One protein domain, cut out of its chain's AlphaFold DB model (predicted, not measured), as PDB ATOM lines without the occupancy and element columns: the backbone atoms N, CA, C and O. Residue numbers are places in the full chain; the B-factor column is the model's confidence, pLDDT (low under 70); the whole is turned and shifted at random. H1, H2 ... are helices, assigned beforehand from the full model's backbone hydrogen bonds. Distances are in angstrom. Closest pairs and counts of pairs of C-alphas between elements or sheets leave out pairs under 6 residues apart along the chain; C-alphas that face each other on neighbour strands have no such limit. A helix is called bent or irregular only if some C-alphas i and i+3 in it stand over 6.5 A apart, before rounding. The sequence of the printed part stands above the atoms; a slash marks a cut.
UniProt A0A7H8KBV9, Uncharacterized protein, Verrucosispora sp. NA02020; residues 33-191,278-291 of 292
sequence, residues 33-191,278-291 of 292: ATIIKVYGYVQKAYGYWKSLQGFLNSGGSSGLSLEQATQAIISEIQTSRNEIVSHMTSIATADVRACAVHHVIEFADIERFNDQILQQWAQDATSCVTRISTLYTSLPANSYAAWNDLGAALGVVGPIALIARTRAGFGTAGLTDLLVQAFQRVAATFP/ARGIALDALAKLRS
ATOM      1  N   ALA A  33      -0.090 -21.210 -57.775       72.44
ATOM      2  CA  ALA A  33      -0.532 -22.574 -58.055       72.44
ATOM      3  C   ALA A  33       0.424 -23.606 -57.434       72.44
ATOM      4  O   ALA A  33      -0.043 -24.590 -56.856       72.44
ATOM      5  N   THR A  34       1.735 -23.351 -57.464       76.69
ATOM      6  CA  THR A  34       2.747 -24.152 -56.755       76.69
ATOM      7  C   THR A  34       2.447 -24.216 -55.257       76.69
ATOM      8  O   THR A  34       2.403 -25.304 -54.682       76.69
ATOM      9  N   ILE A  35       2.146 -23.078 -54.629       72.12
ATOM     10  CA  ILE A  35       1.828 -23.014 -53.192       72.12
ATOM     11  C   ILE A  35       0.572 -23.828 -52.862       72.12
ATOM     12  O   ILE A  35       0.572 -24.596 -51.900       72.12
ATOM     13  N   ILE A  36      -0.480 -23.721 -53.680       73.62
ATOM     14  CA  ILE A  36      -1.721 -24.492 -53.500       73.62
ATOM     15  C   ILE A  36      -1.456 -26.002 -53.571       73.62
ATOM     16  O   ILE A  36      -2.025 -26.762 -52.785       73.62
ATOM     17  N   LYS A  37      -0.582 -26.460 -54.474       80.62
ATOM     18  CA  LYS A  37      -0.238 -27.888 -54.566       80.62
ATOM     19  C   LYS A  37       0.576 -28.368 -53.369       80.62
ATOM     20  O   LYS A  37       0.262 -29.421 -52.818       80.62
ATOM     21  N   VAL A  38       1.562 -27.586 -52.920       79.88
ATOM     22  CA  VAL A  38       2.324 -27.899 -51.698       79.88
ATOM     23  C   VAL A  38       1.392 -27.975 -50.492       79.88
ATOM     24  O   VAL A  38       1.468 -28.922 -49.716       79.88
ATOM     25  N   TYR A  39       0.460 -27.033 -50.368       78.75
ATOM     26  CA  TYR A  39      -0.569 -27.071 -49.335       78.75
ATOM     27  C   TYR A  39      -1.394 -28.365 -49.386       78.75
ATOM     28  O   TYR A  39      -1.515 -29.064 -48.378       78.75
ATOM     29  N   GLY A  40      -1.919 -28.709 -50.566       79.56
ATOM     30  CA  GLY A  40      -2.706 -29.927 -50.768       79.56
ATOM     31  C   GLY A  40      -1.933 -31.194 -50.397       79.56
ATOM     32  O   GLY A  40      -2.487 -32.073 -49.735       79.56
ATOM     33  N   TYR A  41      -0.642 -31.257 -50.742       90.06
ATOM     34  CA  TYR A  41       0.255 -32.321 -50.295       90.06
ATOM     35  C   TYR A  41       0.311 -32.402 -48.766       90.06
ATOM     36  O   TYR A  41       0.041 -33.462 -48.200       90.06
ATOM     37  N   VAL A  42       0.619 -31.290 -48.090       86.50
ATOM     38  CA  VAL A  42       0.793 -31.275 -46.630       86.50
ATOM     39  C   VAL A  42      -0.486 -31.724 -45.923       86.50
ATOM     40  O   VAL A  42      -0.431 -32.572 -45.028       86.50
ATOM     41  N   GLN A  43      -1.648 -31.230 -46.364       87.88
ATOM     42  CA  GLN A  43      -2.928 -31.653 -45.802       87.88
ATOM     43  C   GLN A  43      -3.134 -33.164 -45.916       87.88
ATOM     44  O   GLN A  43      -3.522 -33.814 -44.939       87.88
ATOM     45  N   LYS A  44      -2.907 -33.736 -47.101       90.38
ATOM     46  CA  LYS A  44      -3.093 -35.172 -47.320       90.38
ATOM     47  C   LYS A  44      -2.081 -35.991 -46.529       90.38
ATOM     48  O   LYS A  44      -2.483 -36.932 -45.855       90.38
ATOM     49  N   ALA A  45      -0.810 -35.590 -46.517       92.00
ATOM     50  CA  ALA A  45       0.257 -36.288 -45.808       92.00
ATOM     51  C   ALA A  45      -0.008 -36.381 -44.295       92.00
ATOM     52  O   ALA A  45       0.059 -37.472 -43.725       92.00
ATOM     53  N   TYR A  46      -0.415 -35.283 -43.644       91.50
ATOM     54  CA  TYR A  46      -0.851 -35.340 -42.241       91.50
ATOM     55  C   TYR A  46      -2.166 -36.106 -42.057       91.50
ATOM     56  O   TYR A  46      -2.391 -36.697 -41.002       91.50
ATOM     57  N   GLY A  47      -3.043 -36.113 -43.065       92.06
ATOM     58  CA  GLY A  47      -4.256 -36.931 -43.063       92.06
ATOM     59  C   GLY A  47      -3.930 -38.426 -43.038       92.06
ATOM     60  O   GLY A  47      -4.508 -39.166 -42.244       92.06
ATOM     61  N   TYR A  48      -2.955 -38.857 -43.839       95.62
ATOM     62  CA  TYR A  48      -2.460 -40.233 -43.848       95.62
ATOM     63  C   TYR A  48      -1.745 -40.589 -42.550       95.62
ATOM     64  O   TYR A  48      -1.997 -41.662 -42.010       95.62
ATOM     65  N   TRP A  49      -0.941 -39.675 -41.996       94.31
ATOM     66  CA  TRP A  49      -0.358 -39.848 -40.664       94.31
ATOM     67  C   TRP A  49      -1.432 -40.053 -39.585       94.31
ATOM     68  O   TRP A  49      -1.346 -40.988 -38.794       94.31
ATOM     69  N   LYS A  50      -2.479 -39.220 -39.567       93.31
ATOM     70  CA  LYS A  50      -3.599 -39.380 -38.629       93.31
ATOM     71  C   LYS A  50      -4.314 -40.718 -38.825       93.31
ATOM     72  O   LYS A  50      -4.621 -41.393 -37.849       93.31
ATOM     73  N   SER A  51      -4.556 -41.115 -40.073       93.44
ATOM     74  CA  SER A  51      -5.168 -42.410 -40.374       93.44
ATOM     75  C   SER A  51      -4.308 -43.581 -39.885       93.44
ATOM     76  O   SER A  51      -4.839 -44.545 -39.338       93.44
ATOM     77  N   LEU A  52      -2.982 -43.471 -40.007       94.94
ATOM     78  CA  LEU A  52      -2.040 -44.430 -39.436       94.94
ATOM     79  C   LEU A  52      -2.112 -44.475 -37.909       94.94
ATOM     80  O   LEU A  52      -2.123 -45.559 -37.338       94.94
ATOM     81  N   GLN A  53      -2.197 -43.329 -37.232       93.62
ATOM     82  CA  GLN A  53      -2.385 -43.327 -35.779       93.62
ATOM     83  C   GLN A  53      -3.676 -44.045 -35.373       93.62
ATOM     84  O   GLN A  53      -3.644 -44.864 -34.459       93.62
ATOM     85  N   GLY A  54      -4.771 -43.839 -36.112       92.25
ATOM     86  CA  GLY A  54      -6.010 -44.597 -35.917       92.25
ATOM     87  C   GLY A  54      -5.805 -46.113 -36.025       92.25
ATOM     88  O   GLY A  54      -6.322 -46.864 -35.197       92.25
ATOM     89  N   PHE A  55      -4.987 -46.565 -36.976       94.44
ATOM     90  CA  PHE A  55      -4.640 -47.981 -37.137       94.44
ATOM     91  C   PHE A  55      -3.828 -48.513 -35.963       94.44
ATOM     92  O   PHE A  55      -4.185 -49.540 -35.385       94.44
ATOM     93  N   LEU A  56      -2.787 -47.787 -35.558       92.19
ATOM     94  CA  LEU A  56      -1.926 -48.174 -34.440       92.19
ATOM     95  C   LEU A  56      -2.698 -48.219 -33.111       92.19
ATOM     96  O   LEU A  56      -2.563 -49.178 -32.356       92.19
ATOM     97  N   ASN A  57      -3.554 -47.228 -32.853       92.56
ATOM     98  CA  ASN A  57      -4.305 -47.105 -31.601       92.56
ATOM     99  C   ASN A  57      -5.474 -48.097 -31.504       92.56
ATOM    100  O   ASN A  57      -5.858 -48.498 -30.408       92.56
ATOM    101  N   SER A  58      -6.035 -48.515 -32.642       93.44
ATOM    102  CA  SER A  58      -7.168 -49.448 -32.703       93.44
ATOM    103  C   SER A  58      -6.760 -50.919 -32.856       93.44
ATOM    104  O   SER A  58      -7.621 -51.770 -33.097       93.44
ATOM    105  N   GLY A  59      -5.461 -51.230 -32.774       91.25
ATOM    106  CA  GLY A  59      -4.948 -52.584 -33.007       91.25
ATOM    107  C   GLY A  59      -5.198 -53.092 -34.434       91.25
ATOM    108  O   GLY A  59      -5.358 -54.292 -34.636       91.25
ATOM    109  N   GLY A  60      -5.271 -52.183 -35.412       91.50
ATOM    110  CA  GLY A  60      -5.433 -52.489 -36.834       91.50
ATOM    111  C   GLY A  60      -6.872 -52.524 -37.361       91.50
ATOM    112  O   GLY A  60      -7.092 -52.958 -38.489       91.50
ATOM    113  N   SER A  61      -7.859 -52.084 -36.575       90.25
ATOM    114  CA  SER A  61      -9.285 -52.168 -36.940       90.25
ATOM    115  C   SER A  61      -9.850 -50.926 -37.646       90.25
ATOM    116  O   SER A  61     -10.933 -50.993 -38.227       90.25
ATOM    117  N   SER A  62      -9.134 -49.799 -37.638       93.19
ATOM    118  CA  SER A  62      -9.554 -48.537 -38.260       93.19
ATOM    119  C   SER A  62      -8.364 -47.799 -38.865       93.19
ATOM    120  O   SER A  62      -7.296 -47.809 -38.282       93.19
ATOM    121  N   GLY A  63      -8.534 -47.114 -39.997       94.31
ATOM    122  CA  GLY A  63      -7.475 -46.297 -40.603       94.31
ATOM    123  C   GLY A  63      -6.553 -47.052 -41.569       94.31
ATOM    124  O   GLY A  63      -6.892 -48.125 -42.064       94.31
ATOM    125  N   LEU A  64      -5.411 -46.445 -41.898       95.81
ATOM    126  CA  LEU A  64      -4.435 -46.992 -42.849       95.81
ATOM    127  C   LEU A  64      -3.324 -47.738 -42.110       95.81
ATOM    128  O   LEU A  64      -2.743 -47.201 -41.172       95.81
ATOM    129  N   SER A  65      -2.962 -48.929 -42.583       96.88
ATOM    130  CA  SER A  65      -1.720 -49.593 -42.162       96.88
ATOM    131  C   SER A  65      -0.485 -48.735 -42.473       96.88
ATOM    132  O   SER A  65      -0.540 -47.791 -43.272       96.88
ATOM    133  N   LEU A  66       0.653 -49.076 -41.865       95.62
ATOM    134  CA  LEU A  66       1.918 -48.373 -42.084       95.62
ATOM    135  C   LEU A  66       2.320 -48.376 -43.561       95.62
ATOM    136  O   LEU A  66       2.732 -47.345 -44.098       95.62
ATOM    137  N   GLU A  67       2.152 -49.508 -44.234       96.38
ATOM    138  CA  GLU A  67       2.447 -49.696 -45.651       96.38
ATOM    139  C   GLU A  67       1.530 -48.821 -46.510       96.38
ATOM    140  O   GLU A  67       2.010 -48.077 -47.364       96.38
ATOM    141  N   GLN A  68       0.224 -48.829 -46.231       97.00
ATOM    142  CA  GLN A  68      -0.747 -48.010 -46.963       97.00
ATOM    143  C   GLN A  68      -0.496 -46.509 -46.781       97.00
ATOM    144  O   GLN A  68      -0.541 -45.761 -47.756       97.00
ATOM    145  N   ALA A  69      -0.212 -46.058 -45.557       95.44
ATOM    146  CA  ALA A  69       0.099 -44.656 -45.289       95.44
ATOM    147  C   ALA A  69       1.418 -44.230 -45.957       95.44
ATOM    148  O   ALA A  69       1.489 -43.145 -46.535       95.44
ATOM    149  N   THR A  70       2.437 -45.099 -45.932       95.38
ATOM    150  CA  THR A  70       3.716 -44.872 -46.627       95.38
ATOM    151  C   THR A  70       3.475 -44.690 -48.125       95.38
ATOM    152  O   THR A  70       3.879 -43.676 -48.694       95.38
ATOM    153  N   GLN A  71       2.743 -45.614 -48.749       97.31
ATOM    154  CA  GLN A  71       2.443 -45.571 -50.181       97.31
ATOM    155  C   GLN A  71       1.595 -44.364 -50.582       97.31
ATOM    156  O   GLN A  71       1.859 -43.729 -51.603       97.31
ATOM    157  N   ALA A  72       0.621 -43.984 -49.755       95.69
ATOM    158  CA  ALA A  72      -0.182 -42.792 -49.994       95.69
ATOM    159  C   ALA A  72       0.683 -41.517 -50.006       95.69
ATOM    160  O   ALA A  72       0.512 -40.659 -50.873       95.69
ATOM    161  N   ILE A  73       1.668 -41.411 -49.107       93.56
ATOM    162  CA  ILE A  73       2.598 -40.272 -49.090       93.56
ATOM    163  C   ILE A  73       3.557 -40.320 -50.285       93.56
ATOM    164  O   ILE A  73       3.793 -39.274 -50.887       93.56
ATOM    165  N   ILE A  74       4.065 -41.496 -50.675       94.69
ATOM    166  CA  ILE A  74       4.896 -41.645 -51.886       94.69
ATOM    167  C   ILE A  74       4.122 -41.155 -53.115       94.69
ATOM    168  O   ILE A  74       4.640 -40.343 -53.880       94.69
ATOM    169  N   SER A  75       2.871 -41.593 -53.277       95.44
ATOM    170  CA  SER A  75       2.008 -41.197 -54.394       95.44
ATOM    171  C   SER A  75       1.783 -39.682 -54.442       95.44
ATOM    172  O   SER A  75       1.850 -39.067 -55.510       95.44
ATOM    173  N   GLU A  76       1.541 -39.049 -53.294       93.38
ATOM    174  CA  GLU A  76       1.360 -37.595 -53.235       93.38
ATOM    175  C   GLU A  76       2.663 -36.827 -53.493       93.38
ATOM    176  O   GLU A  76       2.633 -35.807 -54.188       93.38
ATOM    177  N   ILE A  77       3.813 -37.331 -53.016       91.75
ATOM    178  CA  ILE A  77       5.128 -36.775 -53.369       91.75
ATOM    179  C   ILE A  77       5.346 -36.881 -54.874       91.75
ATOM    180  O   ILE A  77       5.720 -35.891 -55.481       91.75
ATOM    181  N   GLN A  78       5.093 -38.034 -55.494       92.75
ATOM    182  CA  GLN A  78       5.281 -38.215 -56.937       92.75
ATOM    183  C   GLN A  78       4.384 -37.277 -57.754       92.75
ATOM    184  O   GLN A  78       4.844 -36.693 -58.733       92.75
ATOM    185  N   THR A  79       3.139 -37.081 -57.313       91.31
ATOM    186  CA  THR A  79       2.168 -36.190 -57.971       91.31
ATOM    187  C   THR A  79       2.554 -34.715 -57.853       91.31
ATOM    188  O   THR A  79       2.319 -33.944 -58.780       91.31
ATOM    189  N   SER A  80       3.151 -34.321 -56.726       89.12
ATOM    190  CA  SER A  80       3.445 -32.918 -56.396       89.12
ATOM    191  C   SER A  80       4.946 -32.606 -56.374       89.12
ATOM    192  O   SER A  80       5.359 -31.582 -55.831       89.12
ATOM    193  N   ARG A  81       5.793 -33.499 -56.907       89.00
ATOM    194  CA  ARG A  81       7.250 -33.466 -56.692       89.00
ATOM    195  C   ARG A  81       7.862 -32.171 -57.181       89.00
ATOM    196  O   ARG A  81       8.657 -31.562 -56.470       89.00
ATOM    197  N   ASN A  82       7.513 -31.777 -58.400       89.62
ATOM    198  CA  ASN A  82       8.103 -30.613 -59.043       89.62
ATOM    199  C   ASN A  82       7.737 -29.340 -58.284       89.62
ATOM    200  O   ASN A  82       8.591 -28.485 -58.095       89.62
ATOM    201  N   GLU A  83       6.511 -29.242 -57.784       88.06
ATOM    202  CA  GLU A  83       6.026 -28.094 -57.025       88.06
ATOM    203  C   GLU A  83       6.586 -28.058 -55.605       88.06
ATOM    204  O   GLU A  83       7.016 -26.999 -55.156       88.06
ATOM    205  N   ILE A  84       6.680 -29.210 -54.930       85.12
ATOM    206  CA  ILE A  84       7.357 -29.321 -53.633       85.12
ATOM    207  C   ILE A  84       8.817 -28.905 -53.780       85.12
ATOM    208  O   ILE A  84       9.274 -28.029 -53.053       85.12
ATOM    209  N   VAL A  85       9.551 -29.484 -54.731       87.38
ATOM    210  CA  VAL A  85      10.968 -29.162 -54.935       87.38
ATOM    211  C   VAL A  85      11.134 -27.707 -55.367       87.38
ATOM    212  O   VAL A  85      11.967 -27.017 -54.791       87.38
ATOM    213  N   SER A  86      10.319 -27.210 -56.301       81.38
ATOM    214  CA  SER A  86      10.342 -25.807 -56.737       81.38
ATOM    215  C   SER A  86      10.155 -24.857 -55.552       81.38
ATOM    216  O   SER A  86      10.994 -23.984 -55.318       81.38
ATOM    217  N   HIS A  87       9.144 -25.098 -54.717       77.81
ATOM    218  CA  HIS A  87       8.918 -24.306 -53.512       77.81
ATOM    219  C   HIS A  87      10.066 -24.438 -52.501       77.81
ATOM    220  O   HIS A  87      10.541 -23.444 -51.967       77.81
ATOM    221  N   MET A  88      10.596 -25.643 -52.270       79.50
ATOM    222  CA  MET A  88      11.753 -25.815 -51.383       79.50
ATOM    223  C   MET A  88      13.003 -25.112 -51.934       79.50
ATOM    224  O   MET A  88      13.840 -24.645 -51.162       79.50
ATOM    225  N   THR A  89      13.147 -24.990 -53.259       77.12
ATOM    226  CA  THR A  89      14.299 -24.310 -53.862       77.12
ATOM    227  C   THR A  89      14.290 -22.795 -53.694       77.12
ATOM    228  O   THR A  89      15.375 -22.202 -53.701       77.12
ATOM    229  N   SER A  90      13.117 -22.186 -53.473       70.94
ATOM    230  CA  SER A  90      12.997 -20.756 -53.168       70.94
ATOM    231  C   SER A  90      13.398 -20.411 -51.736       70.94
ATOM    232  O   SER A  90      13.675 -19.242 -51.464       70.94
ATOM    233  N   ILE A  91      13.478 -21.407 -50.842       76.81
ATOM    234  CA  ILE A  91      13.869 -21.210 -49.444       76.81
ATOM    235  C   ILE A  91      15.263 -20.589 -49.390       76.81
ATOM    236  O   ILE A  91      16.253 -21.164 -49.855       76.81
ATOM    237  N   ALA A  92      15.342 -19.408 -48.777       72.19
ATOM    238  CA  ALA A  92      16.577 -18.633 -48.712       72.19
ATOM    239  C   ALA A  92      17.702 -19.349 -47.939       72.19
ATOM    240  O   ALA A  92      18.882 -19.151 -48.234       72.19
ATOM    241  N   THR A  93      17.363 -20.187 -46.958       80.25
ATOM    242  CA  THR A  93      18.336 -20.970 -46.193       80.25
ATOM    243  C   THR A  93      18.732 -22.246 -46.927       80.25
ATOM    244  O   THR A  93      18.027 -23.255 -46.894       80.25
ATOM    245  N   ALA A  94      19.919 -22.204 -47.542       81.69
ATOM    246  CA  ALA A  94      20.485 -23.298 -48.330       81.69
ATOM    247  C   ALA A  94      20.488 -24.646 -47.590       81.69
ATOM    248  O   ALA A  94      20.136 -25.655 -48.196       81.69
ATOM    249  N   ASP A  95      20.811 -24.652 -46.295       86.50
ATOM    250  CA  ASP A  95      20.816 -25.859 -45.460       86.50
ATOM    251  C   ASP A  95      19.425 -26.484 -45.306       86.50
ATOM    252  O   ASP A  95      19.275 -27.700 -45.415       86.50
ATOM    253  N   VAL A  96      18.395 -25.663 -45.063       89.25
ATOM    254  CA  VAL A  96      17.015 -26.155 -44.922       89.25
ATOM    255  C   VAL A  96      16.492 -26.658 -46.255       89.25
ATOM    256  O   VAL A  96      15.926 -27.746 -46.320       89.25
ATOM    257  N   ARG A  97      16.737 -25.903 -47.327       90.00
ATOM    258  CA  ARG A  97      16.427 -26.335 -48.689       90.00
ATOM    259  C   ARG A  97      17.054 -27.693 -48.986       90.00
ATOM    260  O   ARG A  97      16.365 -28.584 -49.471       90.00
ATOM    261  N   ALA A  98      18.348 -27.846 -48.706       91.56
ATOM    262  CA  ALA A  98      19.071 -29.080 -48.980       91.56
ATOM    263  C   ALA A  98      18.471 -30.258 -48.206       91.56
ATOM    264  O   ALA A  98      18.201 -31.291 -48.815       91.56
ATOM    265  N   CYS A  99      18.192 -30.098 -46.905       96.00
ATOM    266  CA  CYS A  99      17.625 -31.194 -46.120       96.00
ATOM    267  C   CYS A  99      16.189 -31.537 -46.549       96.00
ATOM    268  O   CYS A  99      15.871 -32.712 -46.719       96.00
ATOM    269  N   ALA A 100      15.341 -30.540 -46.822       93.75
ATOM    270  CA  ALA A 100      13.970 -30.781 -47.265       93.75
ATOM    271  C   ALA A 100      13.916 -31.486 -48.630       93.75
ATOM    272  O   ALA A 100      13.228 -32.495 -48.775       93.75
ATOM    273  N   VAL A 101      14.686 -31.005 -49.616       93.88
ATOM    274  CA  VAL A 101      14.762 -31.630 -50.948       93.88
ATOM    275  C   VAL A 101      15.317 -33.049 -50.850       93.88
ATOM    276  O   VAL A 101      14.752 -33.954 -51.457       93.88
ATOM    277  N   HIS A 102      16.373 -33.263 -50.059       96.25
ATOM    278  CA  HIS A 102      16.951 -34.589 -49.850       96.25
ATOM    279  C   HIS A 102      15.905 -35.587 -49.337       96.25
ATOM    280  O   HIS A 102      15.684 -36.612 -49.975       96.25
ATOM    281  N   HIS A 103      15.188 -35.275 -48.254       97.19
ATOM    282  CA  HIS A 103      14.215 -36.216 -47.689       97.19
ATOM    283  C   HIS A 103      12.995 -36.450 -48.587       97.19
ATOM    284  O   HIS A 103      12.483 -37.566 -48.612       97.19
ATOM    285  N   VAL A 104      12.550 -35.450 -49.356       95.19
ATOM    286  CA  VAL A 104      11.475 -35.633 -50.352       95.19
ATOM    287  C   VAL A 104      11.905 -36.596 -51.462       95.19
ATOM    288  O   VAL A 104      11.097 -37.403 -51.915       95.19
ATOM    289  N   ILE A 105      13.164 -36.523 -51.901       94.31
ATOM    290  CA  ILE A 105      13.706 -37.420 -52.929       94.31
ATOM    291  C   ILE A 105      13.847 -38.841 -52.378       94.31
ATOM    292  O   ILE A 105      13.308 -39.768 -52.977       94.31
ATOM    293  N   GLU A 106      14.514 -39.001 -51.235       96.88
ATOM    294  CA  GLU A 106      14.806 -40.313 -50.640       96.88
ATOM    295  C   GLU A 106      13.546 -41.060 -50.185       96.88
ATOM    296  O   GLU A 106      13.502 -42.288 -50.231       96.88
ATOM    297  N   PHE A 107      12.485 -40.351 -49.777       95.88
ATOM    298  CA  PHE A 107      11.250 -41.007 -49.336       95.88
ATOM    299  C   PHE A 107      10.610 -41.870 -50.430       95.88
ATOM    300  O   PHE A 107       9.955 -42.862 -50.118       95.88
ATOM    301  N   ALA A 108      10.813 -41.532 -51.708       93.06
ATOM    302  CA  ALA A 108      10.314 -42.339 -52.821       93.06
ATOM    303  C   ALA A 108      10.949 -43.743 -52.875       93.06
ATOM    304  O   ALA A 108      10.347 -44.656 -53.437       93.06
ATOM    305  N   ASP A 109      12.130 -43.916 -52.275       95.31
ATOM    306  CA  ASP A 109      12.901 -45.161 -52.244       95.31
ATOM    307  C   ASP A 109      12.898 -45.834 -50.857       95.31
ATOM    308  O   ASP A 109      13.595 -46.828 -50.654       95.31
ATOM    309  N   ILE A 110      12.081 -45.357 -49.907       96.06
ATOM    310  CA  ILE A 110      12.076 -45.817 -48.502       96.06
ATOM    311  C   ILE A 110      11.867 -47.331 -48.335       96.06
ATOM    312  O   ILE A 110      12.329 -47.921 -47.362       96.06
ATOM    313  N   GLU A 111      11.189 -47.987 -49.278       95.19
ATOM    314  CA  GLU A 111      10.957 -49.438 -49.250       95.19
ATOM    315  C   GLU A 111      12.199 -50.266 -49.581       95.19
ATOM    316  O   GLU A 111      12.241 -51.464 -49.311       95.19
ATOM    317  N   ARG A 112      13.217 -49.633 -50.167       96.50
ATOM    318  CA  ARG A 112      14.494 -50.264 -50.517       96.50
ATOM    319  C   ARG A 112      15.522 -50.145 -49.398       96.50
ATOM    320  O   ARG A 112      16.600 -50.729 -49.500       96.50
ATOM    321  N   PHE A 113      15.222 -49.380 -48.351       97.38
ATOM    322  CA  PHE A 113      16.126 -49.218 -47.225       97.38
ATOM    323  C   PHE A 113      16.109 -50.479 -46.369       97.38
ATOM    324  O   PHE A 113      15.054 -50.978 -45.990       97.38
ATOM    325  N   ASN A 114      17.299 -50.978 -46.039       97.81
ATOM    326  CA  ASN A 114      17.431 -51.942 -44.954       97.81
ATOM    327  C   ASN A 114      17.258 -51.237 -43.597       97.81
ATOM    328  O   ASN A 114      17.335 -50.008 -43.518       97.81
ATOM    329  N   ASP A 115      17.076 -52.010 -42.528       97.38
ATOM    330  CA  ASP A 115      16.776 -51.478 -41.193       97.38
ATOM    331  C   ASP A 115      17.806 -50.454 -40.697       97.38
ATOM    332  O   ASP A 115      17.436 -49.428 -40.129       97.38
ATOM    333  N   GLN A 116      19.099 -50.686 -40.948       97.94
ATOM    334  CA  GLN A 116      20.159 -49.769 -40.527       97.94
ATOM    335  C   GLN A 116      20.074 -48.427 -41.269       97.94
ATOM    336  O   GLN A 116      20.161 -47.369 -40.644       97.94
ATOM    337  N   ILE A 117      19.889 -48.461 -42.591       98.00
ATOM    338  CA  ILE A 117      19.730 -47.253 -43.413       98.00
ATOM    339  C   ILE A 117      18.459 -46.512 -43.001       98.00
ATOM    340  O   ILE A 117      18.487 -45.297 -42.819       98.00
ATOM    341  N   LEU A 118      17.360 -47.239 -42.794       97.94
ATOM    342  CA  LEU A 118      16.075 -46.674 -42.402       97.94
ATOM    343  C   LEU A 118      16.146 -45.982 -41.035       97.94
ATOM    344  O   LEU A 118      15.626 -44.878 -40.881       97.94
ATOM    345  N   GLN A 119      16.820 -46.589 -40.057       98.25
ATOM    346  CA  GLN A 119      17.035 -45.990 -38.739       98.25
ATOM    347  C   GLN A 119      17.878 -44.716 -38.816       98.25
ATOM    348  O   GLN A 119      17.487 -43.694 -38.246       98.25
ATOM    349  N   GLN A 120      18.999 -44.749 -39.541       98.38
ATOM    350  CA  GLN A 120      19.844 -43.569 -39.733       98.38
ATOM    351  C   GLN A 120      19.056 -42.445 -40.418       98.38
ATOM    352  O   GLN A 120      18.972 -41.327 -39.910       98.38
ATOM    353  N   TRP A 121      18.384 -42.767 -41.521       98.31
ATOM    354  CA  TRP A 121      17.615 -41.803 -42.294       98.31
ATOM    355  C   TRP A 121      16.427 -41.222 -41.505       98.31
ATOM    356  O   TRP A 121      16.147 -40.026 -41.599       98.31
ATOM    357  N   ALA A 122      15.765 -42.013 -40.654       98.50
ATOM    358  CA  ALA A 122      14.713 -41.517 -39.765       98.50
ATOM    359  C   ALA A 122      15.237 -40.506 -38.730       98.50
ATOM    360  O   ALA A 122      14.551 -39.528 -38.404       98.50
ATOM    361  N   GLN A 123      16.452 -40.710 -38.211       98.56
ATOM    362  CA  GLN A 123      17.108 -39.745 -37.325       98.56
ATOM    363  C   GLN A 123      17.485 -38.464 -38.078       98.56
ATOM    364  O   GLN A 123      17.220 -37.370 -37.575       98.56
ATOM    365  N   ASP A 124      17.998 -38.585 -39.301       98.38
ATOM    366  CA  ASP A 124      18.356 -37.441 -40.144       98.38
ATOM    367  C   ASP A 124      17.123 -36.604 -40.520       98.38
ATOM    368  O   ASP A 124      17.129 -35.382 -40.350       98.38
ATOM    369  N   ALA A 125      16.012 -37.249 -40.896       98.31
ATOM    370  CA  ALA A 125      14.738 -36.573 -41.151       98.31
ATOM    371  C   ALA A 125      14.222 -35.840 -39.899       98.31
ATOM    372  O   ALA A 125      13.790 -34.685 -39.973       98.31
ATOM    373  N   THR A 126      14.335 -36.470 -38.722       98.56
ATOM    374  CA  THR A 126      14.005 -35.839 -37.429       98.56
ATOM    375  C   THR A 126      14.890 -34.611 -37.165       98.56
ATOM    376  O   THR A 126      14.407 -33.574 -36.696       98.56
ATOM    377  N   SER A 127      16.182 -34.701 -37.485       98.19
ATOM    378  CA  SER A 127      17.141 -33.603 -37.353       98.19
ATOM    379  C   SER A 127      16.805 -32.442 -38.294       98.19
ATOM    380  O   SER A 127      16.827 -31.290 -37.862       98.19
ATOM    381  N   CYS A 128      16.389 -32.720 -39.537       98.06
ATOM    382  CA  CYS A 128      15.927 -31.693 -40.477       98.06
ATOM    383  C   CYS A 128      14.694 -30.950 -39.932       98.06
ATOM    384  O   CYS A 128      14.714 -29.720 -39.867       98.06
ATOM    385  N   VAL A 129      13.672 -31.659 -39.425       98.12
ATOM    386  CA  VAL A 129      12.500 -31.034 -38.766       98.12
ATOM    387  C   VAL A 129      12.920 -30.160 -37.581       98.12
ATOM    388  O   VAL A 129      12.471 -29.020 -37.447       98.12
ATOM    389  N   THR A 130      13.813 -30.674 -36.733       98.06
ATOM    390  CA  THR A 130      14.319 -29.944 -35.562       98.06
ATOM    391  C   THR A 130      15.056 -28.676 -35.978       98.06
ATOM    392  O   THR A 130      14.766 -27.600 -35.461       98.06
ATOM    393  N   ARG A 131      15.940 -28.769 -36.979       96.56
ATOM    394  CA  ARG A 131      16.678 -27.631 -37.537       96.56
ATOM    395  C   ARG A 131      15.738 -26.576 -38.108       96.56
ATOM    396  O   ARG A 131      15.934 -25.399 -37.819       96.56
ATOM    397  N   ILE A 132      14.719 -26.979 -38.873       95.62
ATOM    398  CA  ILE A 132      13.705 -26.061 -39.412       95.62
ATOM    399  C   ILE A 132      13.005 -25.323 -38.266       95.62
ATOM    400  O   ILE A 132      12.926 -24.098 -38.289       95.62
ATOM    401  N   SER A 133      12.558 -26.051 -37.238       95.94
ATOM    402  CA  SER A 133      11.866 -25.490 -36.071       95.94
ATOM    403  C   SER A 133      12.741 -24.518 -35.265       95.94
ATOM    404  O   SER A 133      12.280 -23.443 -34.880       95.94
ATOM    405  N   THR A 134      14.016 -24.846 -35.043       96.38
ATOM    406  CA  THR A 134      14.968 -23.952 -34.365       96.38
ATOM    407  C   THR A 134      15.251 -22.709 -35.200       96.38
ATOM    408  O   THR A 134      15.177 -21.591 -34.686       96.38
ATOM    409  N   LEU A 135      15.524 -22.885 -36.494       94.56
ATOM    410  CA  LEU A 135      15.790 -21.769 -37.391       94.56
ATOM    411  C   LEU A 135      14.589 -20.825 -37.457       94.56
ATOM    412  O   LEU A 135      14.802 -19.617 -37.382       94.56
ATOM    413  N   TYR A 136      13.363 -21.369 -37.505       92.88
ATOM    414  CA  TYR A 136      12.108 -20.616 -37.426       92.88
ATOM    415  C   TYR A 136      12.210 -19.603 -36.281       92.88
ATOM    416  O   TYR A 136      12.258 -18.408 -36.529       92.88
ATOM    417  N   THR A 137      12.433 -20.057 -35.044       94.00
ATOM    418  CA  THR A 137      12.507 -19.177 -33.857       94.00
ATOM    419  C   THR A 137      13.660 -18.169 -33.834       94.00
ATOM    420  O   THR A 137      13.613 -17.225 -33.052       94.00
ATOM    421  N   SER A 138      14.689 -18.358 -34.661       93.38
ATOM    422  CA  SER A 138      15.870 -17.483 -34.704       93.38
ATOM    423  C   SER A 138      15.757 -16.339 -35.714       93.38
ATOM    424  O   SER A 138      16.631 -15.471 -35.766       93.38
ATOM    425  N   LEU A 139      14.713 -16.343 -36.546       87.38
ATOM    426  CA  LEU A 139      14.545 -15.342 -37.589       87.38
ATOM    427  C   LEU A 139      14.235 -13.951 -37.000       87.38
ATOM    428  O   LEU A 139      13.466 -13.833 -36.044       87.38
ATOM    429  N   PRO A 140      14.765 -12.870 -37.602       88.12
ATOM    430  CA  PRO A 140      14.350 -11.511 -37.270       88.12
ATOM    431  C   PRO A 140      12.837 -11.305 -37.449       88.12
ATOM    432  O   PRO A 140      12.217 -11.880 -38.352       88.12
ATOM    433  N   ALA A 141      12.246 -10.416 -36.642       82.06
ATOM    434  CA  ALA A 141      10.801 -10.147 -36.633       82.06
ATOM    435  C   ALA A 141      10.228  -9.727 -38.003       82.06
ATOM    436  O   ALA A 141       9.055  -9.941 -38.279       82.06
ATOM    437  N   ASN A 142      11.058  -9.170 -38.883       76.00
ATOM    438  CA  ASN A 142      10.691  -8.719 -40.225       76.00
ATOM    439  C   ASN A 142      11.009  -9.735 -41.343       76.00
ATOM    440  O   ASN A 142      10.972  -9.380 -42.515       76.00
ATOM    441  N   SER A 143      11.326 -10.994 -41.026       77.94
ATOM    442  CA  SER A 143      11.736 -12.007 -42.020       77.94
ATOM    443  C   SER A 143      10.581 -12.873 -42.541       77.94
ATOM    444  O   SER A 143      10.724 -14.085 -42.670       77.94
ATOM    445  N   TYR A 144       9.409 -12.292 -42.806       72.50
ATOM    446  CA  TYR A 144       8.158 -13.037 -43.058       72.50
ATOM    447  C   TYR A 144       8.231 -14.035 -44.216       72.50
ATOM    448  O   TYR A 144       7.677 -15.124 -44.097       72.50
ATOM    449  N   ALA A 145       8.947 -13.703 -45.294       72.62
ATOM    450  CA  ALA A 145       9.205 -14.636 -46.390       72.62
ATOM    451  C   ALA A 145       9.885 -15.917 -45.878       72.62
ATOM    452  O   ALA A 145       9.410 -17.022 -46.118       72.62
ATOM    453  N   ALA A 146      10.947 -15.756 -45.081       79.62
ATOM    454  CA  ALA A 146      11.674 -16.872 -44.492       79.62
ATOM    455  C   ALA A 146      10.818 -17.635 -43.469       79.62
ATOM    456  O   ALA A 146      10.851 -18.860 -43.448       79.62
ATOM    457  N   TRP A 147      10.008 -16.946 -42.656       82.25
ATOM    458  CA  TRP A 147       9.059 -17.624 -41.767       82.25
ATOM    459  C   TRP A 147       8.063 -18.475 -42.575       82.25
ATOM    460  O   TRP A 147       7.819 -19.624 -42.224       82.25
ATOM    461  N   ASN A 148       7.515 -17.965 -43.679       80.12
ATOM    462  CA  ASN A 148       6.585 -18.723 -44.518       80.12
ATOM    463  C   ASN A 148       7.251 -19.961 -45.138       80.12
ATOM    464  O   ASN A 148       6.736 -21.070 -45.001       80.12
ATOM    465  N   ASP A 149       8.427 -19.773 -45.736       81.88
ATOM    466  CA  ASP A 149       9.241 -20.828 -46.343       81.88
ATOM    467  C   ASP A 149       9.570 -21.952 -45.348       81.88
ATOM    468  O   ASP A 149       9.400 -23.136 -45.643       81.88
ATOM    469  N   LEU A 150       9.987 -21.594 -44.131       87.81
ATOM    470  CA  LEU A 150      10.276 -22.567 -43.077       87.81
ATOM    471  C   LEU A 150       9.011 -23.258 -42.555       87.81
ATOM    472  O   LEU A 150       9.054 -24.450 -42.257       87.81
ATOM    473  N   GLY A 151       7.884 -22.548 -42.464       87.62
ATOM    474  CA  GLY A 151       6.597 -23.138 -42.089       87.62
ATOM    475  C   GLY A 151       6.109 -24.168 -43.112       87.62
ATOM    476  O   GLY A 151       5.662 -25.252 -42.736       87.62
ATOM    477  N   ALA A 152       6.258 -23.868 -44.404       84.56
ATOM    478  CA  ALA A 152       5.950 -24.802 -45.482       84.56
ATOM    479  C   ALA A 152       6.900 -26.010 -45.475       84.56
ATOM    480  O   ALA A 152       6.436 -27.148 -45.545       84.56
ATOM    481  N   ALA A 153       8.210 -25.790 -45.308       90.00
ATOM    482  CA  ALA A 153       9.192 -26.870 -45.192       90.00
ATOM    483  C   ALA A 153       8.890 -27.802 -44.011       90.00
ATOM    484  O   ALA A 153       8.960 -29.023 -44.148       90.00
ATOM    485  N   LEU A 154       8.487 -27.243 -42.867       93.25
ATOM    486  CA  LEU A 154       8.044 -28.014 -41.706       93.25
ATOM    487  C   LEU A 154       6.801 -28.860 -42.029       93.25
ATOM    488  O   LEU A 154       6.727 -30.032 -41.654       93.25
ATOM    489  N   GLY A 155       5.846 -28.273 -42.756       90.31
ATOM    490  CA  GLY A 155       4.674 -28.956 -43.296       90.31
ATOM    491  C   GLY A 155       5.036 -30.160 -44.160       90.31
ATOM    492  O   GLY A 155       4.450 -31.226 -43.998       90.31
ATOM    493  N   VAL A 156       6.025 -30.000 -45.039       92.75
ATOM    494  CA  VAL A 156       6.446 -31.041 -45.982       92.75
ATOM    495  C   VAL A 156       7.243 -32.152 -45.298       92.75
ATOM    496  O   VAL A 156       6.945 -33.330 -45.477       92.75
ATOM    497  N   VAL A 157       8.254 -31.797 -44.502       96.44
ATOM    498  CA  VAL A 157       9.202 -32.770 -43.929       96.44
ATOM    499  C   VAL A 157       8.646 -33.446 -42.670       96.44
ATOM    500  O   VAL A 157       9.001 -34.585 -42.375       96.44
ATOM    501  N   GLY A 158       7.745 -32.793 -41.933       96.56
ATOM    502  CA  GLY A 158       7.142 -33.346 -40.717       96.56
ATOM    503  C   GLY A 158       6.493 -34.733 -40.878       96.56
ATOM    504  O   GLY A 158       6.907 -35.654 -40.170       96.56
ATOM    505  N   PRO A 159       5.535 -34.948 -41.805       95.94
ATOM    506  CA  PRO A 159       4.912 -36.259 -41.995       95.94
ATOM    507  C   PRO A 159       5.905 -37.304 -42.524       95.94
ATOM    508  O   PRO A 159       5.828 -38.465 -42.125       95.94
ATOM    509  N   ILE A 160       6.881 -36.895 -43.347       97.31
ATOM    510  CA  ILE A 160       7.977 -37.760 -43.809       97.31
ATOM    511  C   ILE A 160       8.763 -38.294 -42.606       97.31
ATOM    512  O   ILE A 160       8.933 -39.505 -42.471       97.31
ATOM    513  N   ALA A 161       9.190 -37.414 -41.697       98.31
ATOM    514  CA  ALA A 161       9.942 -37.794 -40.506       98.31
ATOM    515  C   ALA A 161       9.118 -38.664 -39.540       98.31
ATOM    516  O   ALA A 161       9.653 -39.606 -38.956       98.31
ATOM    517  N   LEU A 162       7.819 -38.397 -39.389       98.06
ATOM    518  CA  LEU A 162       6.929 -39.217 -38.561       98.06
ATOM    519  C   LEU A 162       6.817 -40.653 -39.097       98.06
ATOM    520  O   LEU A 162       7.029 -41.601 -38.341       98.06
ATOM    521  N   ILE A 163       6.577 -40.824 -40.400       97.50
ATOM    522  CA  ILE A 163       6.533 -42.152 -41.034       97.50
ATOM    523  C   ILE A 163       7.890 -42.843 -40.966       97.50
ATOM    524  O   ILE A 163       7.949 -44.025 -40.630       97.50
ATOM    525  N   ALA A 164       8.976 -42.113 -41.233       97.88
ATOM    526  CA  ALA A 164      10.336 -42.630 -41.145       97.88
ATOM    527  C   ALA A 164      10.604 -43.266 -39.780       97.88
ATOM    528  O   ALA A 164      11.055 -44.408 -39.696       97.88
ATOM    529  N   ARG A 165      10.273 -42.543 -38.702       98.25
ATOM    530  CA  ARG A 165      10.441 -43.020 -37.327       98.25
ATOM    531  C   ARG A 165       9.591 -44.248 -37.044       98.25
ATOM    532  O   ARG A 165      10.128 -45.212 -36.511       98.25
ATOM    533  N   THR A 166       8.317 -44.242 -37.438       97.25
ATOM    534  CA  THR A 166       7.437 -45.402 -37.236       97.25
ATOM    535  C   THR A 166       7.967 -46.637 -37.965       97.25
ATOM    536  O   THR A 166       8.050 -47.702 -37.358       97.25
ATOM    537  N   ARG A 167       8.398 -46.507 -39.230       96.69
ATOM    538  CA  ARG A 167       8.999 -47.619 -39.991       96.69
ATOM    539  C   ARG A 167      10.316 -48.103 -39.386       96.69
ATOM    540  O   ARG A 167      10.574 -49.298 -39.384       96.69
ATOM    541  N   ALA A 168      11.124 -47.196 -38.842       97.81
ATOM    542  CA  ALA A 168      12.370 -47.528 -38.153       97.81
ATOM    543  C   ALA A 168      12.166 -48.160 -36.758       97.81
ATOM    544  O   ALA A 168      13.150 -48.485 -36.092       97.81
ATOM    545  N   GLY A 169      10.921 -48.297 -36.282       97.06
ATOM    546  CA  GLY A 169      10.610 -48.794 -34.939       97.06
ATOM    547  C   GLY A 169      10.874 -47.781 -33.818       97.06
ATOM    548  O   GLY A 169      10.923 -48.150 -32.645       97.06
ATOM    549  N   PHE A 170      11.051 -46.499 -34.147       97.81
ATOM    550  CA  PHE A 170      11.219 -45.433 -33.163       97.81
ATOM    551  C   PHE A 170       9.877 -44.852 -32.712       97.81
ATOM    552  O   PHE A 170       8.945 -44.686 -33.495       97.81
ATOM    553  N   GLY A 171       9.814 -44.423 -31.449       96.25
ATOM    554  CA  GLY A 171       8.679 -43.653 -30.942       96.25
ATOM    555  C   GLY A 171       8.563 -42.276 -31.608       96.25
ATOM    556  O   GLY A 171       9.575 -41.624 -31.905       96.25
ATOM    557  N   THR A 172       7.331 -41.809 -31.811       97.50
ATOM    558  CA  THR A 172       7.025 -40.535 -32.488       97.50
ATOM    559  C   THR A 172       6.546 -39.423 -31.560       97.50
ATOM    560  O   THR A 172       6.601 -38.270 -31.968       97.50
ATOM    561  N   ALA A 173       6.177 -39.723 -30.308       95.81
ATOM    562  CA  ALA A 173       5.591 -38.758 -29.367       95.81
ATOM    563  C   ALA A 173       6.375 -37.433 -29.269       95.81
ATOM    564  O   ALA A 173       5.816 -36.369 -29.512       95.81
ATOM    565  N   GLY A 174       7.692 -37.489 -29.034       96.56
ATOM    566  CA  GLY A 174       8.513 -36.274 -28.936       96.56
ATOM    567  C   GLY A 174       8.604 -35.464 -30.238       96.56
ATOM    568  O   GLY A 174       8.662 -34.236 -30.193       96.56
ATOM    569  N   LEU A 175       8.576 -36.123 -31.405       97.25
ATOM    570  CA  LEU A 175       8.535 -35.430 -32.699       97.25
ATOM    571  C   LEU A 175       7.152 -34.814 -32.949       97.25
ATOM    572  O   LEU A 175       7.069 -33.687 -33.434       97.25
ATOM    573  N   THR A 176       6.078 -35.519 -32.589       95.62
ATOM    574  CA  THR A 176       4.704 -35.007 -32.644       95.62
ATOM    575  C   THR A 176       4.559 -33.749 -31.789       95.62
ATOM    576  O   THR A 176       4.076 -32.734 -32.289       95.62
ATOM    577  N   ASP A 177       5.050 -33.762 -30.546       96.38
ATOM    578  CA  ASP A 177       5.012 -32.598 -29.652       96.38
ATOM    579  C   ASP A 177       5.802 -31.414 -30.216       96.38
ATOM    580  O   ASP A 177       5.326 -30.274 -30.200       96.38
ATOM    581  N   LEU A 178       6.991 -31.674 -30.771       97.00
ATOM    582  CA  LEU A 178       7.794 -30.652 -31.439       97.00
ATOM    583  C   LEU A 178       7.042 -30.031 -32.622       97.00
ATOM    584  O   LEU A 178       7.032 -28.806 -32.753       97.00
ATOM    585  N   LEU A 179       6.415 -30.853 -33.469       94.00
ATOM    586  CA  LEU A 179       5.635 -30.393 -34.620       94.00
ATOM    587  C   LEU A 179       4.417 -29.580 -34.176       94.00
ATOM    588  O   LEU A 179       4.180 -28.509 -34.727       94.00
ATOM    589  N   VAL A 180       3.693 -30.016 -33.140       92.88
ATOM    590  CA  VAL A 180       2.578 -29.252 -32.557       92.88
ATOM    591  C   VAL A 180       3.057 -27.878 -32.091       92.88
ATOM    592  O   VAL A 180       2.489 -26.862 -32.487       92.88
ATOM    593  N   GLN A 181       4.131 -27.809 -31.304       95.00
ATOM    594  CA  GLN A 181       4.659 -26.526 -30.831       95.00
ATOM    595  C   GLN A 181       5.140 -25.642 -31.986       95.00
ATOM    596  O   GLN A 181       4.916 -24.431 -31.987       95.00
ATOM    597  N   ALA A 182       5.794 -26.235 -32.980       92.94
ATOM    598  CA  ALA A 182       6.281 -25.515 -34.143       92.94
ATOM    599  C   ALA A 182       5.124 -24.955 -34.984       92.94
ATOM    600  O   ALA A 182       5.148 -23.775 -35.322       92.94
ATOM    601  N   PHE A 183       4.060 -25.725 -35.226       90.19
ATOM    602  CA  PHE A 183       2.876 -25.222 -35.924       90.19
ATOM    603  C   PHE A 183       2.092 -24.191 -35.111       90.19
ATOM    604  O   PHE A 183       1.593 -23.231 -35.688       90.19
ATOM    605  N   GLN A 184       2.033 -24.296 -33.782       90.31
ATOM    606  CA  GLN A 184       1.464 -23.217 -32.960       90.31
ATOM    607  C   GLN A 184       2.216 -21.899 -33.160       90.31
ATOM    608  O   GLN A 184       1.586 -20.852 -33.285       90.31
ATOM    609  N   ARG A 185       3.553 -21.952 -33.239       92.19
ATOM    610  CA  ARG A 185       4.367 -20.775 -33.561       92.19
ATOM    611  C   ARG A 185       4.064 -20.263 -34.964       92.19
ATOM    612  O   ARG A 185       3.827 -19.073 -35.114       92.19
ATOM    613  N   VAL A 186       3.986 -21.150 -35.959       86.62
ATOM    614  CA  VAL A 186       3.624 -20.768 -37.334       86.62
ATOM    615  C   VAL A 186       2.274 -20.058 -37.387       86.62
ATOM    616  O   VAL A 186       2.164 -18.994 -37.992       86.62
ATOM    617  N   ALA A 187       1.261 -20.595 -36.711       82.12
ATOM    618  CA  ALA A 187      -0.062 -19.986 -36.651       82.12
ATOM    619  C   ALA A 187      -0.049 -18.617 -35.946       82.12
ATOM    620  O   ALA A 187      -0.762 -17.708 -36.370       82.12
ATOM    621  N   ALA A 188       0.773 -18.452 -34.904       86.06
ATOM    622  CA  ALA A 188       0.902 -17.197 -34.167       86.06
ATOM    623  C   ALA A 188       1.661 -16.102 -34.944       86.06
ATOM    624  O   ALA A 188       1.343 -14.926 -34.782       86.06
ATOM    625  N   THR A 189       2.627 -16.463 -35.798       83.44
ATOM    626  CA  THR A 189       3.411 -15.508 -36.611       83.44
ATOM    627  C   THR A 189       2.557 -14.768 -37.642       83.44
ATOM    628  O   THR A 189       2.854 -13.623 -37.979       83.44
ATOM    629  N   PHE A 190       1.489 -15.402 -38.134       74.75
ATOM    630  CA  PHE A 190       0.596 -14.842 -39.151       74.75
ATOM    631  C   PHE A 190      -0.805 -14.590 -38.565       74.75
ATOM    632  O   PHE A 190      -1.742 -15.356 -38.827       74.75
ATOM    633  N   PRO A 191      -0.988 -13.547 -37.733       65.75
ATOM    634  CA  PRO A 191      -2.311 -13.180 -37.257       65.75
ATOM    635  C   PRO A 191      -3.189 -12.771 -38.445       65.75
ATOM    636  O   PRO A 191      -2.771 -12.004 -39.308       65.75
ATOM    637  N   ALA A 278       0.838 -20.648 -44.767       63.28
ATOM    638  CA  ALA A 278       1.559 -21.373 -43.718       63.28
ATOM    639  C   ALA A 278       0.744 -21.509 -42.416       63.28
ATOM    640  O   ALA A 278       0.850 -22.523 -41.730       63.28
ATOM    641  N   ARG A 279      -0.129 -20.541 -42.101       72.81
ATOM    642  CA  ARG A 279      -1.069 -20.651 -40.979       72.81
ATOM    643  C   ARG A 279      -2.131 -21.724 -41.205       72.81
ATOM    644  O   ARG A 279      -2.359 -22.505 -40.291       72.81
ATOM    645  N   GLY A 280      -2.758 -21.806 -42.378       67.88
ATOM    646  CA  GLY A 280      -3.703 -22.894 -42.662       67.88
ATOM    647  C   GLY A 280      -3.038 -24.257 -42.610       67.88
ATOM    648  O   GLY A 280      -3.592 -25.169 -42.004       67.88
ATOM    649  N   ILE A 281      -1.817 -24.367 -43.157       72.00
ATOM    650  CA  ILE A 281      -0.994 -25.580 -43.031       72.00
ATOM    651  C   ILE A 281      -0.849 -25.940 -41.557       72.00
ATOM    652  O   ILE A 281      -1.103 -27.074 -41.164       72.00
ATOM    653  N   ALA A 282      -0.466 -24.960 -40.743       74.69
ATOM    654  CA  ALA A 282      -0.258 -25.154 -39.325       74.69
ATOM    655  C   ALA A 282      -1.535 -25.564 -38.586       74.69
ATOM    656  O   ALA A 282      -1.494 -26.500 -37.797       74.69
ATOM    657  N   LEU A 283      -2.667 -24.905 -38.836       76.44
ATOM    658  CA  LEU A 283      -3.940 -25.209 -38.178       76.44
ATOM    659  C   LEU A 283      -4.469 -26.596 -38.561       76.44
ATOM    660  O   LEU A 283      -4.888 -27.356 -37.688       76.44
ATOM    661  N   ASP A 284      -4.395 -26.956 -39.839       78.44
ATOM    662  CA  ASP A 284      -4.797 -28.275 -40.329       78.44
ATOM    663  C   ASP A 284      -3.872 -29.384 -39.799       78.44
ATOM    664  O   ASP A 284      -4.347 -30.403 -39.284       78.44
ATOM    665  N   ALA A 285      -2.555 -29.158 -39.827       75.00
ATOM    666  CA  ALA A 285      -1.585 -30.068 -39.232       75.00
ATOM    667  C   ALA A 285      -1.822 -30.221 -37.722       75.00
ATOM    668  O   ALA A 285      -1.824 -31.340 -37.219       75.00
ATOM    669  N   LEU A 286      -2.102 -29.134 -36.995       81.69
ATOM    670  CA  LEU A 286      -2.442 -29.171 -35.568       81.69
ATOM    671  C   LEU A 286      -3.695 -29.998 -35.296       81.69
ATOM    672  O   LEU A 286      -3.690 -30.818 -34.375       81.69
ATOM    673  N   ALA A 287      -4.752 -29.813 -36.089       82.31
ATOM    674  CA  ALA A 287      -5.979 -30.591 -35.962       82.31
ATOM    675  C   ALA A 287      -5.707 -32.092 -36.150       82.31
ATOM    676  O   ALA A 287      -6.266 -32.929 -35.434       82.31
ATOM    677  N   LYS A 288      -4.806 -32.441 -37.074       84.88
ATOM    678  CA  LYS A 288      -4.435 -33.830 -37.369       84.88
ATOM    679  C   LYS A 288      -3.472 -34.437 -36.353       84.88
ATOM    680  O   LYS A 288      -3.620 -35.608 -36.030       84.88
ATOM    681  N   LEU A 289      -2.538 -33.651 -35.822       81.12
ATOM    682  CA  LEU A 289      -1.546 -34.095 -34.838       81.12
ATOM    683  C   LEU A 289      -2.122 -34.252 -33.428       81.12
ATOM    684  O   LEU A 289      -1.642 -35.092 -32.677       81.12
ATOM    685  N   ARG A 290      -3.132 -33.454 -33.060       80.75
ATOM    686  CA  ARG A 290      -3.759 -33.483 -31.724       80.75
ATOM    687  C   ARG A 290      -4.911 -34.469 -31.586       80.75
ATOM    688  O   ARG A 290      -5.394 -34.672 -30.477       80.75
ATOM    689  N   SER A 291      -5.404 -35.005 -32.698       61.28
ATOM    690  CA  SER A 291      -6.469 -36.001 -32.645       61.28
ATOM    691  C   SER A 291      -5.874 -37.354 -32.233       61.28
ATOM    692  O   SER A 291      -4.908 -37.763 -32.881       61.28
TER     693      SER A 291
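Overview. This is residues 33 to 191 and 278 to 291 of the 292 residues of an uncharacterized protein of Verrucosispora sp. NA02020 (UniProt A0A7H8KBV9). Six helices, H1, H2, H3, H4, H6 and H7, wrap as a ring round a seventh, the bent helix H5, which runs through the core. H2 is sharply bent, with its arm H2a side by side with H1 and its arm H2b side by side with H3; the ring is thinnest between H4 and H6. The printed part has 173 residues with seven named helices, H1 to H7 in chain order, and no named strand, and its class is all helix. It is compact, with a radius of gyration of the C-alphas of 14.9 A, and elongated, spanning 47 by 30 by 29 A.

Along the chain. H1, residues 33 to 57, begins with C-alpha 33 at (-0.532, -22.574, -58.055) and is 36.3 A long. H2, residues 66 to 90, was assigned as one helix by its hydrogen bonds but is bent, with C-alphas 79 and 82 at 8.2 A; its arms are H2a, residues 66 to 79, and H2b, residues 82 to 90. H3 is residues 94 to 107, 20.0 A. H4, residues 115 to 138, is 34.6 A long and begins with C-alpha 115 at (16.776, -51.478, -41.193). H5, residues 144 to 167, likewise one helix by its hydrogen bonds, is bent, with C-alphas 156 and 159 at 6.7 A; its arms are H5a, residues 144 to 156, and H5b, residues 159 to 167. H6 is residues 173 to 189, 24.4 A. H7, residues 278 to 289, ends with C-alpha 289 at (-1.546, -34.095, -34.838).

Arrangement. H5 is the hub, touching six other helices. H1, H3, H4, H5a, H6 and H7 form a bundle, a group of helices mostly at shallow tilts. H1 and H2a form a hairpin at a shallow tilt of 4 degrees, closest at the C-alphas of Tyr 48 and Ala 69, 5.3 A. H2a and H2b stand about perpendicular, at 75 degrees. H2b and H3 form a hairpin, closest at C-alphas 88 and 97, 5.4 A. H4 touches H5b with residues 118 to 129 alone, closest at C-alphas 122 and 164, 4.7 A. H4 and H6 only just touch, with 3 pairs of C-alphas within 8 A, the closest being 133 and 182, 5.9 A. H6 and H7 touch, opposite ways, closest at C-alphas 187 and 279, 4.5 A. H1 touches H7 with residues 39 to 50 alone, closest at C-alphas 50 and 288, 5.8 A. H1 and H4 are apart. In H1, H2a, H2b, H3, H4, H5a, H5b, H6 and H7 every O i to N i+4 pair is within hydrogen-bond range.

Size, cuts and confidence. The two C-alphas farthest apart are those of Ser 61 and Asn 142, 47.9 A. Residues 192 to 277 are not printed, and C-alphas 191 and 278 are 11.1 A apart across this cut. Of the links printed whole, none is long. The mean pLDDT of the printed part is 89.7; residues 191, 278, 280 and 291 are under 70.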